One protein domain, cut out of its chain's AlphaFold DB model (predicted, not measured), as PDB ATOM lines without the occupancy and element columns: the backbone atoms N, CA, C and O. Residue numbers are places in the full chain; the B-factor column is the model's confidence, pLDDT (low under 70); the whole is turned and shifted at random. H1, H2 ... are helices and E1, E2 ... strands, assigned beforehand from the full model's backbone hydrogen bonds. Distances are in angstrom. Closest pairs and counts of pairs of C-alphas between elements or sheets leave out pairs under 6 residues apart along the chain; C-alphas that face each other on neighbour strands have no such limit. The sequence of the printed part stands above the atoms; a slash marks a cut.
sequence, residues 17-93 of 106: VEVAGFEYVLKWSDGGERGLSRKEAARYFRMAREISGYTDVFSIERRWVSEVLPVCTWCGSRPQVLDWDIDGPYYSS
ATOM      1  N   VAL A  17      40.076 -12.139  35.766       75.38
ATOM      2  CA  VAL A  17      39.361 -12.342  34.511       75.38
ATOM      3  C   VAL A  17      39.903 -13.587  33.829       75.38
ATOM      4  O   VAL A  17      41.110 -13.812  33.782       75.38
ATOM      5  N   GLU A  18      38.996 -14.401  33.308       80.12
ATOM      6  CA  GLU A  18      39.346 -15.513  32.439       80.12
ATOM      7  C   GLU A  18      39.475 -14.991  31.008       80.12
ATOM      8  O   GLU A  18      38.535 -14.418  30.447       80.12
ATOM      9  N   VAL A  19      40.659 -15.155  30.432       78.00
ATOM     10  CA  VAL A  19      40.941 -14.865  29.030       78.00
ATOM     11  C   VAL A  19      40.971 -16.186  28.291       78.00
ATOM     12  O   VAL A  19      41.682 -17.104  28.685       78.00
ATOM     13  N   ALA A  20      40.198 -16.283  27.215       78.94
ATOM     14  CA  ALA A  20      40.089 -17.493  26.422       78.94
ATOM     15  C   ALA A  20      40.479 -17.234  24.970       78.94
ATOM     16  O   ALA A  20      40.097 -16.230  24.369       78.94
ATOM     17  N   GLY A  21      41.211 -18.175  24.389       82.12
ATOM     18  CA  GLY A  21      41.723 -18.097  23.035       82.12
ATOM     19  C   GLY A  21      41.774 -19.454  22.349       82.12
ATOM     20  O   GLY A  21      41.290 -20.474  22.843       82.12
ATOM     21  N   PHE A  22      42.364 -19.446  21.160       83.06
ATOM     22  CA  PHE A  22      42.619 -20.659  20.401       83.06
ATOM     23  C   PHE A  22      44.071 -20.706  19.973       83.06
ATOM     24  O   PHE A  22      44.573 -19.756  19.365       83.06
ATOM     25  N   GLU A  23      44.681 -21.855  20.207       87.81
ATOM     26  CA  GLU A  23      45.988 -22.206  19.680       87.81
ATOM     27  C   GLU A  23      45.832 -23.261  18.590       87.81
ATOM     28  O   GLU A  23      44.912 -24.085  18.608       87.81
ATOM     29  N   TYR A  24      46.734 -23.216  17.617       91.38
ATOM     30  CA  TYR A  24      46.836 -24.245  16.595       91.38
ATOM     31  C   TYR A  24      48.046 -25.108  16.916       91.38
ATOM     32  O   TYR A  24      49.133 -24.582  17.136       91.38
ATOM     33  N   VAL A  25      47.866 -26.422  16.932       93.31
ATOM     34  CA  VAL A  25      48.940 -27.382  17.191       93.31
ATOM     35  C   VAL A  25      49.084 -28.277  15.974       93.31
ATOM     36  O   VAL A  25      48.111 -28.870  15.508       93.31
ATOM     37  N   LEU A  26      50.301 -28.356  15.449       92.19
ATOM     38  CA  LEU A  26      50.685 -29.344  14.455       92.19
ATOM     39  C   LEU A  26      51.093 -30.620  15.177       92.19
ATOM     40  O   LEU A  26      51.973 -30.570  16.037       92.19
ATOM     41  N   LYS A  27      50.483 -31.740  14.808       93.00
ATOM     42  CA  LYS A  27      50.846 -33.068  15.296       93.00
ATOM     43  C   LYS A  27      51.352 -33.901  14.139       93.00
ATOM     44  O   LYS A  27      50.618 -34.097  13.171       93.00
ATOM     45  N   TRP A  28      52.580 -34.377  14.230       90.31
ATOM     46  CA  TRP A  28      53.132 -35.318  13.261       90.31
ATOM     47  C   TRP A  28      52.730 -36.747  13.625       90.31
ATOM     48  O   TRP A  28      52.430 -37.047  14.781       90.31
ATOM     49  N   SER A  29      52.699 -37.639  12.637       87.94
ATOM     50  CA  SER A  29      52.327 -39.043  12.853       87.94
ATOM     51  C   SER A  29      53.323 -39.830  13.711       87.94
ATOM     52  O   SER A  29      52.962 -40.868  14.259       87.94
ATOM     53  N   ASP A  30      54.540 -39.316  13.897       90.75
ATOM     54  CA  ASP A  30      55.541 -39.842  14.833       90.75
ATOM     55  C   ASP A  30      55.286 -39.445  16.303       90.75
ATOM     56  O   ASP A  30      56.013 -39.879  17.198       90.75
ATOM     57  N   GLY A  31      54.246 -38.644  16.564       88.12
ATOM     58  CA  GLY A  31      53.875 -38.166  17.895       88.12
ATOM     59  C   GLY A  31      54.518 -36.836  18.291       88.12
ATOM     60  O   GLY A  31      54.277 -36.363  19.402       88.12
ATOM     61  N   GLY A  32      55.309 -36.206  17.417       91.81
ATOM     62  CA  GLY A  32      55.797 -34.849  17.644       91.81
ATOM     63  C   GLY A  32      54.652 -33.834  17.678       91.81
ATOM     64  O   GLY A  32      53.705 -33.926  16.894       91.81
ATOM     65  N   GLU A  33      54.759 -32.819  18.536       93.31
ATOM     66  CA  GLU A  33      53.817 -31.696  18.580       93.31
ATOM     67  C   GLU A  33      54.553 -30.355  18.502       93.31
ATOM     68  O   GLU A  33      55.629 -30.175  19.077       93.31
ATOM     69  N   ARG A  34      53.965 -29.385  17.796       91.88
ATOM     70  CA  ARG A  34      54.469 -28.007  17.734       91.88
ATOM     71  C   ARG A  34      53.323 -27.006  17.694       91.88
ATOM     72  O   ARG A  34      52.436 -27.098  16.848       91.88
ATOM     73  N   GLY A  35      53.402 -25.988  18.549       90.81
ATOM     74  CA  GLY A  35      52.529 -24.818  18.477       90.81
ATOM     75  C   GLY A  35      52.753 -24.027  17.185       90.81
ATOM     76  O   GLY A  35      53.889 -23.775  16.777       90.81
ATOM     77  N   LEU A  36      51.660 -23.643  16.535       88.75
ATOM     78  CA  LEU A  36      51.643 -22.872  15.302       88.75
ATOM     79  C   LEU A  36      51.036 -21.493  15.535       88.75
ATOM     80  O   LEU A  36      49.987 -21.340  16.165       88.75
ATOM     81  N   SER A  37      51.624 -20.490  14.891       85.94
ATOM     82  CA  SER A  37      50.915 -19.236  14.657       85.94
ATOM     83  C   SER A  37      49.722 -19.462  13.718       85.94
ATOM     84  O   SER A  37      49.726 -20.359  12.870       85.94
ATOM     85  N   ARG A  38      48.708 -18.589  13.781       82.25
ATOM     86  CA  ARG A  38      47.555 -18.638  12.856       82.25
ATOM     87  C   ARG A  38      47.982 -18.621  11.383       82.25
ATOM     88  O   ARG A  38      47.392 -19.312  10.554       82.25
ATOM     89  N   LYS A  39      49.023 -17.843  11.055       85.31
ATOM     90  CA  LYS A  39      49.565 -17.727   9.693       85.31
ATOM     91  C   LYS A  39      50.194 -19.036   9.222       85.31
ATOM     92  O   LYS A  39      50.000 -19.418   8.071       85.31
ATOM     93  N   GLU A  40      50.930 -19.722  10.093       86.94
ATOM     94  CA  GLU A  40      51.478 -21.048   9.792       86.94
ATOM     95  C   GLU A  40      50.364 -22.085   9.667       86.94
ATOM     96  O   GLU A  40      50.336 -22.815   8.679       86.94
ATOM     97  N   ALA A  41      49.389 -22.091  10.581       88.06
ATOM     98  CA  ALA A  41      48.232 -22.983  10.504       88.06
ATOM     99  C   ALA A  41      47.490 -22.835   9.167       88.06
ATOM    100  O   ALA A  41      47.216 -23.827   8.495       88.06
ATOM    101  N   ALA A  42      47.255 -21.601   8.707       87.00
ATOM    102  CA  ALA A  42      46.644 -21.334   7.405       87.00
ATOM    103  C   ALA A  42      47.455 -21.896   6.222       87.00
ATOM    104  O   ALA A  42      46.863 -22.341   5.238       87.00
ATOM    105  N   ARG A  43      48.794 -21.898   6.300       87.81
ATOM    106  CA  ARG A  43      49.653 -22.514   5.272       87.81
ATOM    107  C   ARG A  43      49.480 -24.025   5.246       87.81
ATOM    108  O   ARG A  43      49.249 -24.575   4.173       87.81
ATOM    109  N   TYR A  44      49.508 -24.672   6.407       87.69
ATOM    110  CA  TYR A  44      49.288 -26.114   6.494       87.69
ATOM    111  C   TYR A  44      47.876 -26.510   6.042       87.69
ATOM    112  O   TYR A  44      47.737 -27.491   5.321       87.69
ATOM    113  N   PHE A  45      46.841 -25.717   6.347       86.69
ATOM    114  CA  PHE A  45      45.487 -25.949   5.823       86.69
ATOM    115  C   PHE A  45      45.399 -25.836   4.295       86.69
ATOM    116  O   PHE A  45      44.596 -26.535   3.682       86.69
ATOM    117  N   ARG A  46      46.195 -24.967   3.661       88.06
ATOM    118  CA  ARG A  46      46.267 -24.899   2.192       88.06
ATOM    119  C   ARG A  46      46.993 -26.112   1.618       88.06
ATOM    120  O   ARG A  46      46.445 -26.758   0.737       88.06
ATOM    121  N   MET A  47      48.149 -26.471   2.179       86.44
ATOM    122  CA  MET A  47      48.898 -27.667   1.767       86.44
ATOM    123  C   MET A  47      48.054 -28.940   1.882       86.44
ATOM    124  O   MET A  47      48.032 -29.761   0.973       86.44
ATOM    125  N   ALA A  48      47.299 -29.063   2.972       85.38
ATOM    126  CA  ALA A  48      46.348 -30.140   3.212       85.38
ATOM    127  C   ALA A  48      45.277 -30.274   2.113       85.38
ATOM    128  O   ALA A  48      44.829 -31.373   1.806       85.38
ATOM    129  N   ARG A  49      44.849 -29.165   1.501       82.12
ATOM    130  CA  ARG A  49      43.865 -29.195   0.406       82.12
ATOM    131  C   ARG A  49      44.469 -29.619  -0.929       82.12
ATOM    132  O   ARG A  49      43.742 -30.122  -1.776       82.12
ATOM    133  N   GLU A  50      45.760 -29.375  -1.124       83.31
ATOM    134  CA  GLU A  50      46.461 -29.639  -2.385       83.31
ATOM    135  C   GLU A  50      47.027 -31.065  -2.458       83.31
ATOM    136  O   GLU A  50      47.162 -31.616  -3.548       83.31
ATOM    137  N   ILE A  51      47.330 -31.681  -1.311       79.44
ATOM    138  CA  ILE A  51      47.936 -33.015  -1.230       79.44
ATOM    139  C   ILE A  51      46.906 -34.028  -0.725       79.44
ATOM    140  O   ILE A  51      46.485 -33.977   0.427       79.44
ATOM    141  N   SER A  52      46.542 -35.010  -1.549       74.25
ATOM    142  CA  SER A  52      45.777 -36.176  -1.088       74.25
ATOM    143  C   SER A  52      46.623 -37.033  -0.135       74.25
ATOM    144  O   SER A  52      47.753 -37.372  -0.479       74.25
ATOM    145  N   GLY A  53      46.082 -37.415   1.027       69.50
ATOM    146  CA  GLY A  53      46.772 -38.290   1.994       69.50
ATOM    147  C   GLY A  53      47.680 -37.579   3.007       69.50
ATOM    148  O   GLY A  53      48.427 -38.227   3.729       69.50
ATOM    149  N   TYR A  54      47.625 -36.246   3.111       75.56
ATOM    150  CA  TYR A  54      48.434 -35.495   4.086       75.56
ATOM    151  C   TYR A  54      48.143 -35.863   5.554       75.56
ATOM    152  O   TYR A  54      49.010 -35.689   6.410       75.56
ATOM    153  N   THR A  55      46.939 -36.367   5.844       73.06
ATOM    154  CA  THR A  55      46.507 -36.755   7.195       73.06
ATOM    155  C   THR A  55      47.342 -37.884   7.788       73.06
ATOM    156  O   THR A  55      47.412 -37.990   9.007       73.06
ATOM    157  N   ASP A  56      48.009 -38.682   6.948       79.06
ATOM    158  CA  ASP A  56      48.916 -39.751   7.385       79.06
ATOM    159  C   ASP A  56      50.284 -39.203   7.840       79.06
ATOM    160  O   ASP A  56      51.054 -39.889   8.516       79.06
ATOM    161  N   VAL A  57      50.602 -37.952   7.483       82.75
ATOM    162  CA  VAL A  57      51.874 -37.285   7.800       82.75
ATOM    163  C   VAL A  57      51.717 -36.332   8.981       82.75
ATOM    164  O   VAL A  57      52.547 -36.324   9.891       82.75
ATOM    165  N   PHE A  58      50.669 -35.507   8.971       88.06
ATOM    166  CA  PHE A  58      50.391 -34.579  10.059       88.06
ATOM    167  C   PHE A  58      48.899 -34.258  10.180       88.06
ATOM    168  O   PHE A  58      48.138 -34.296   9.213       88.06
ATOM    169  N   SER A  59      48.494 -33.844  11.374       88.81
ATOM    170  CA  SER A  59      47.180 -33.274  11.658       88.81
ATOM    171  C   SER A  59      47.328 -31.903  12.315       88.81
ATOM    172  O   SER A  59      48.337 -31.604  12.953       88.81
ATOM    173  N   ILE A  60      46.334 -31.039  12.113       90.06
ATOM    174  CA  ILE A  60      46.276 -29.721  12.750       90.06
ATOM    175  C   ILE A  60      45.096 -29.737  13.707       90.06
ATOM    176  O   ILE A  60      43.951 -29.890  13.279       90.06
ATOM    177  N   GLU A  61      45.368 -29.553  14.990       90.38
ATOM    178  CA  GLU A  61      44.352 -29.441  16.029       90.38
ATOM    179  C   GLU A  61      44.177 -27.972  16.415       90.38
ATOM    180  O   GLU A  61      45.148 -27.226  16.560       90.38
ATOM    181  N   ARG A  62      42.926 -27.544  16.589       89.38
ATOM    182  CA  ARG A  62      42.599 -26.249  17.188       89.38
ATOM    183  C   ARG A  62      42.218 -26.496  18.642       89.38
ATOM    184  O   ARG A  62      41.143 -27.029  18.904       89.38
ATOM    185  N   ARG A  63      43.082 -26.092  19.572       88.50
ATOM    186  CA  ARG A  63      42.877 -26.260  21.014       88.50
ATOM    187  C   ARG A  63      42.338 -24.966  21.616       88.50
ATOM    188  O   ARG A  63      42.826 -23.881  21.306       88.50
ATOM    189  N   TRP A  64      41.318 -25.088  22.461       84.94
ATOM    190  CA  TRP A  64      40.858 -23.983  23.298       84.94
ATOM    191  C   TRP A  64      41.787 -23.852  24.502       84.94
ATOM    192  O   TRP A  64      42.112 -24.859  25.134       84.94
ATOM    193  N   VAL A  65      42.238 -22.634  24.782       84.75
ATOM    194  CA  VAL A  65      43.157 -22.347  25.886       84.75
ATOM    195  C   VAL A  65      42.580 -21.190  26.679       84.75
ATOM    196  O   VAL A  65      42.181 -20.184  26.091       84.75
ATOM    197  N   SER A  66      42.517 -21.347  27.995       82.88
ATOM    198  CA  SER A  66      42.031 -20.331  28.921       82.88
ATOM    199  C   SER A  66      43.079 -20.062  29.992       82.88
ATOM    200  O   SER A  66      43.655 -20.997  30.550       82.88
ATOM    201  N   GLU A  67      43.296 -18.794  30.306       82.62
ATOM    202  CA  GLU A  67      44.183 -18.345  31.373       82.62
ATOM    203  C   GLU A  67      43.427 -17.390  32.298       82.62
ATOM    204  O   GLU A  67      42.661 -16.537  31.847       82.62
ATOM    205  N   VAL A  68      43.633 -17.534  33.606       82.56
ATOM    206  CA  VAL A  68      43.056 -16.635  34.606       82.56
ATOM    207  C   VAL A  68      44.097 -15.589  34.966       82.56
ATOM    208  O   VAL A  68      45.132 -15.907  35.548       82.56
ATOM    209  N   LEU A  69      43.806 -14.335  34.640       75.88
ATOM    210  CA  LEU A  69      44.710 -13.213  34.846       75.88
ATOM    211  C   LEU A  69      44.132 -12.233  35.877       75.88
ATOM    212  O   LEU A  69      42.916 -12.015  35.909       75.88
ATOM    213  N   PRO A  70      44.970 -11.621  36.732       75.06
ATOM    214  CA  PRO A  70      44.510 -10.584  37.645       75.06
ATOM    215  C   PRO A  70      44.071  -9.342  36.859       75.06
ATOM    216  O   PRO A  70      44.722  -8.946  35.891       75.06
ATOM    217  N   VAL A  71      42.979  -8.706  37.283       76.31
ATOM    218  CA  VAL A  71      42.577  -7.402  36.724       76.31
ATOM    219  C   VAL A  71      43.442  -6.284  37.308       76.31
ATOM    220  O   VAL A  71      44.087  -6.452  38.346       76.31
ATOM    221  N   CYS A  72      43.430  -5.112  36.674       73.75
ATOM    222  CA  CYS A  72      44.071  -3.928  37.236       73.75
ATOM    223  C   CYS A  72      43.498  -3.623  38.632       73.75
ATOM    224  O   CYS A  72      42.297  -3.395  38.789       73.75
ATOM    225  N   THR A  73      44.364  -3.561  39.644       70.38
ATOM    226  CA  THR A  73      43.984  -3.308  41.045       70.38
ATOM    227  C   THR A  73      43.440  -1.898  41.280       70.38
ATOM    228  O   THR A  73      42.768  -1.645  42.281       70.38
ATOM    229  N   TRP A  74      43.702  -0.970  40.358       67.81
ATOM    230  CA  TRP A  74      43.264   0.414  40.479       67.81
ATOM    231  C   TRP A  74      41.933   0.693  39.760       67.81
ATOM    232  O   TRP A  74      41.024   1.230  40.389       67.81
ATOM    233  N   CYS A  75      41.763   0.291  38.493       72.12
ATOM    234  CA  CYS A  75      40.543   0.584  37.718       72.12
ATOM    235  C   CYS A  75      39.658  -0.640  37.412       72.12
ATOM    236  O   CYS A  75      38.570  -0.486  36.860       72.12
ATOM    237  N   GLY A  76      40.101  -1.857  37.752       68.38
ATOM    238  CA  GLY A  76      39.342  -3.087  37.516       68.38
ATOM    239  C   GLY A  76      39.260  -3.499  36.045       68.38
ATOM    240  O   GLY A  76      38.480  -4.386  35.700       68.38
ATOM    241  N   SER A  77      40.040  -2.856  35.172       73.12
ATOM    242  CA  SER A  77      40.132  -3.213  33.762       73.12
ATOM    243  C   SER A  77      40.838  -4.558  33.579       73.12
ATOM    244  O   SER A  77      41.663  -4.976  34.394       73.12
ATOM    245  N   ARG A  78      40.505  -5.235  32.482       67.12
ATOM    246  CA  ARG A  78      41.138  -6.493  32.073       67.12
ATOM    247  C   ARG A  78      42.642  -6.267  31.774       67.12
ATOM    248  O   ARG A  78      43.058  -5.126  31.590       67.12
ATOM    249  N   PRO A  79      43.482  -7.313  31.774       65.38
ATOM    250  CA  PRO A  79      44.825  -7.235  31.208       65.38
ATOM    251  C   PRO A  79      44.755  -6.947  29.704       65.38
ATOM    252  O   PRO A  79      43.774  -7.308  29.053       65.38
ATOM    253  N   GLN A  80      45.812  -6.354  29.139       63.25
ATOM    254  CA  GLN A  80      45.931  -6.222  27.688       63.25
ATOM    255  C   GLN A  80      45.993  -7.614  27.052       63.25
ATOM    256  O   GLN A  80      46.914  -8.388  27.309       63.25
ATOM    257  N   VAL A  81      45.009  -7.913  26.210       67.69
ATOM    258  CA  VAL A  81      44.957  -9.129  25.399       67.69
ATOM    259  C   VAL A  81      45.095  -8.718  23.941       67.69
ATOM    260  O   VAL A  81      44.558  -7.693  23.517       67.69
ATOM    261  N   LEU A  82      45.863  -9.498  23.182       66.38
ATOM    262  CA  LEU A  82      45.964  -9.325  21.740       66.38
ATOM    263  C   LEU A  82      44.686  -9.855  21.082       66.38
ATOM    264  O   LEU A  82      44.529 -11.064  20.897       66.38
ATOM    265  N   ASP A  83      43.810  -8.939  20.702       71.25
ATOM    266  CA  ASP A  83      42.584  -9.207  19.966       71.25
ATOM    267  C   ASP A  83      42.779  -8.990  18.460       71.25
ATOM    268  O   ASP A  83      43.816  -8.522  17.988       71.25
ATOM    269  N   TRP A  84      41.800  -9.447  17.679       69.50
ATOM    270  CA  TRP A  84      41.804  -9.347  16.221       69.50
ATOM    271  C   TRP A  84      40.429  -8.897  15.739       69.50
ATOM    272  O   TRP A  84      39.433  -9.559  16.032       69.50
ATOM    273  N   ASP A  85      40.380  -7.812  14.975       78.19
ATOM    274  CA  ASP A  85      39.199  -7.382  14.228       78.19
ATOM    275  C   ASP A  85      39.464  -7.510  12.722       78.19
ATOM    276  O   ASP A  85      40.366  -8.234  12.283       78.19
ATOM    277  N   ILE A  86      38.622  -6.866  11.916       76.38
ATOM    278  CA  ILE A  86      38.738  -6.883  10.459       76.38
ATOM    279  C   ILE A  86      39.988  -6.136   9.965       76.38
ATOM    280  O   ILE A  86      40.463  -6.438   8.870       76.38
ATOM    281  N   ASP A  87      40.517  -5.201  10.761       79.56
ATOM    282  CA  ASP A  87      41.634  -4.323  10.408       79.56
ATOM    283  C   ASP A  87      42.982  -4.903  10.862       79.56
ATOM    284  O   ASP A  87      44.034  -4.557  10.317       79.56
ATOM    285  N   GLY A  88      42.964  -5.860  11.792       65.44
ATOM    286  CA  GLY A  88      44.120  -6.677  12.133       65.44
ATOM    287  C   GLY A  88      44.260  -6.925  13.631       65.44
ATOM    288  O   GLY A  88      43.278  -6.878  14.372       65.44
ATOM    289  N   PRO A  89      45.475  -7.266  14.095       72.62
ATOM    290  CA  PRO A  89      45.726  -7.416  15.516       72.62
ATOM    291  C   PRO A  89      45.684  -6.047  16.198       72.62
ATOM    292  O   PRO A  89      46.403  -5.132  15.797       72.62
ATOM    293  N   TYR A  90      44.917  -5.934  17.274       67.50
ATOM    294  CA  TYR A  90      44.946  -4.783  18.168       67.50
ATOM    295  C   TYR A  90      44.962  -5.280  19.608       67.50
ATOM    296  O   TYR A  90      44.393  -6.318  19.936       67.50
ATOM    297  N   TYR A  91      45.631  -4.553  20.494       66.81
ATOM    298  CA  TYR A  91      45.462  -4.820  21.913       66.81
ATOM    299  C   TYR A  91      44.119  -4.240  22.330       66.81
ATOM    300  O   TYR A  91      43.895  -3.037  22.171       66.81
ATOM    301  N   SER A  92      43.215  -5.076  22.841       66.12
ATOM    302  CA  SER A  92      41.980  -4.575  23.431       66.12
ATOM    303  C   SER A  92      42.367  -3.744  24.648       66.12
ATOM    304  O   SER A  92      42.847  -4.280  25.656       66.12
ATOM    305  N   SER A  93      42.240  -2.424  24.535       54.78
ATOM    306  CA  SER A  93      42.658  -1.517  25.590       54.78
ATOM    307  C   SER A  93      41.862  -1.813  26.855       54.78
ATOM    308  O   SER A  93      40.633  -1.847  26.892       54.78
TER     309      SER A  93
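This is residues 17 to 93 of the 106 residues of an uncharacterized protein of Sphaerisporangium siamense (UniProt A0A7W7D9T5). A long, strongly twisted ribbon of two strands, E1 and E3, is widened at one end by short E2, and there H1 covers one face. Past the ribbon's other end, the printed part folds back into a small separate hairpin, E4 and E5. The 77 printed residues hold one named helix and five named strands, E1 E2 H1 E3 E4 E5, a mixed class; both sheets, E2 - E1 - E3 and E4 - E5, are antiparallel. The whole is flat and only just loose, close to extended, with a radius of gyration of the C-alphas of 16.7 A and spans of 55 by 29 by 12 A.

E1, residues 17 to 28, forms a hairpin with E2, residues 33 to 36; N 34 and O 26 are 2.9 A apart, within hydrogen-bond range. H1, residues 38 to 50, is on the sheet at a height of 9.8 A, over E1 and E3, residues 58 to 70, and only just not over E2, on which 2 of its C-alphas fall. It runs slantwise to the strands, at 37 degrees to E1 on the local plane, and forms two layers, a helix on one face of a sheet. The closest C-alphas of H1 and E1, Ala 41 and Tyr 24, are 6.4 A apart. In H1 every O i to N i+4 pair is within hydrogen-bond range. E1 and E3 are antiparallel at 159 degrees, with N 19 and O 67 at 2.8 A. E2, H1 and E3 make a split strand-helix-strand unit, two strands running the same way with E1 between them, its crossover right-handed. E4, residues 81 to 84, forms a hairpin with E5, residues 89 to 92, with N 83 and O 90 at 2.8 A; both are apart from H1.

E1 begins at C-alpha 17 (39.361, -12.342, 34.511) and is 34.2 A long; H1 is 18.8 A and E3 37.0 A. E5 ends at C-alpha 92 (41.980, -4.575, 23.431).

The C-alphas farthest apart, Ser 52 and Trp 74, are 55.4 A apart. The printed part has no cut and no long link. Mean pLDDT of the printed part is 80.4; residues under 70 include 78 to 82 and 90 to 93.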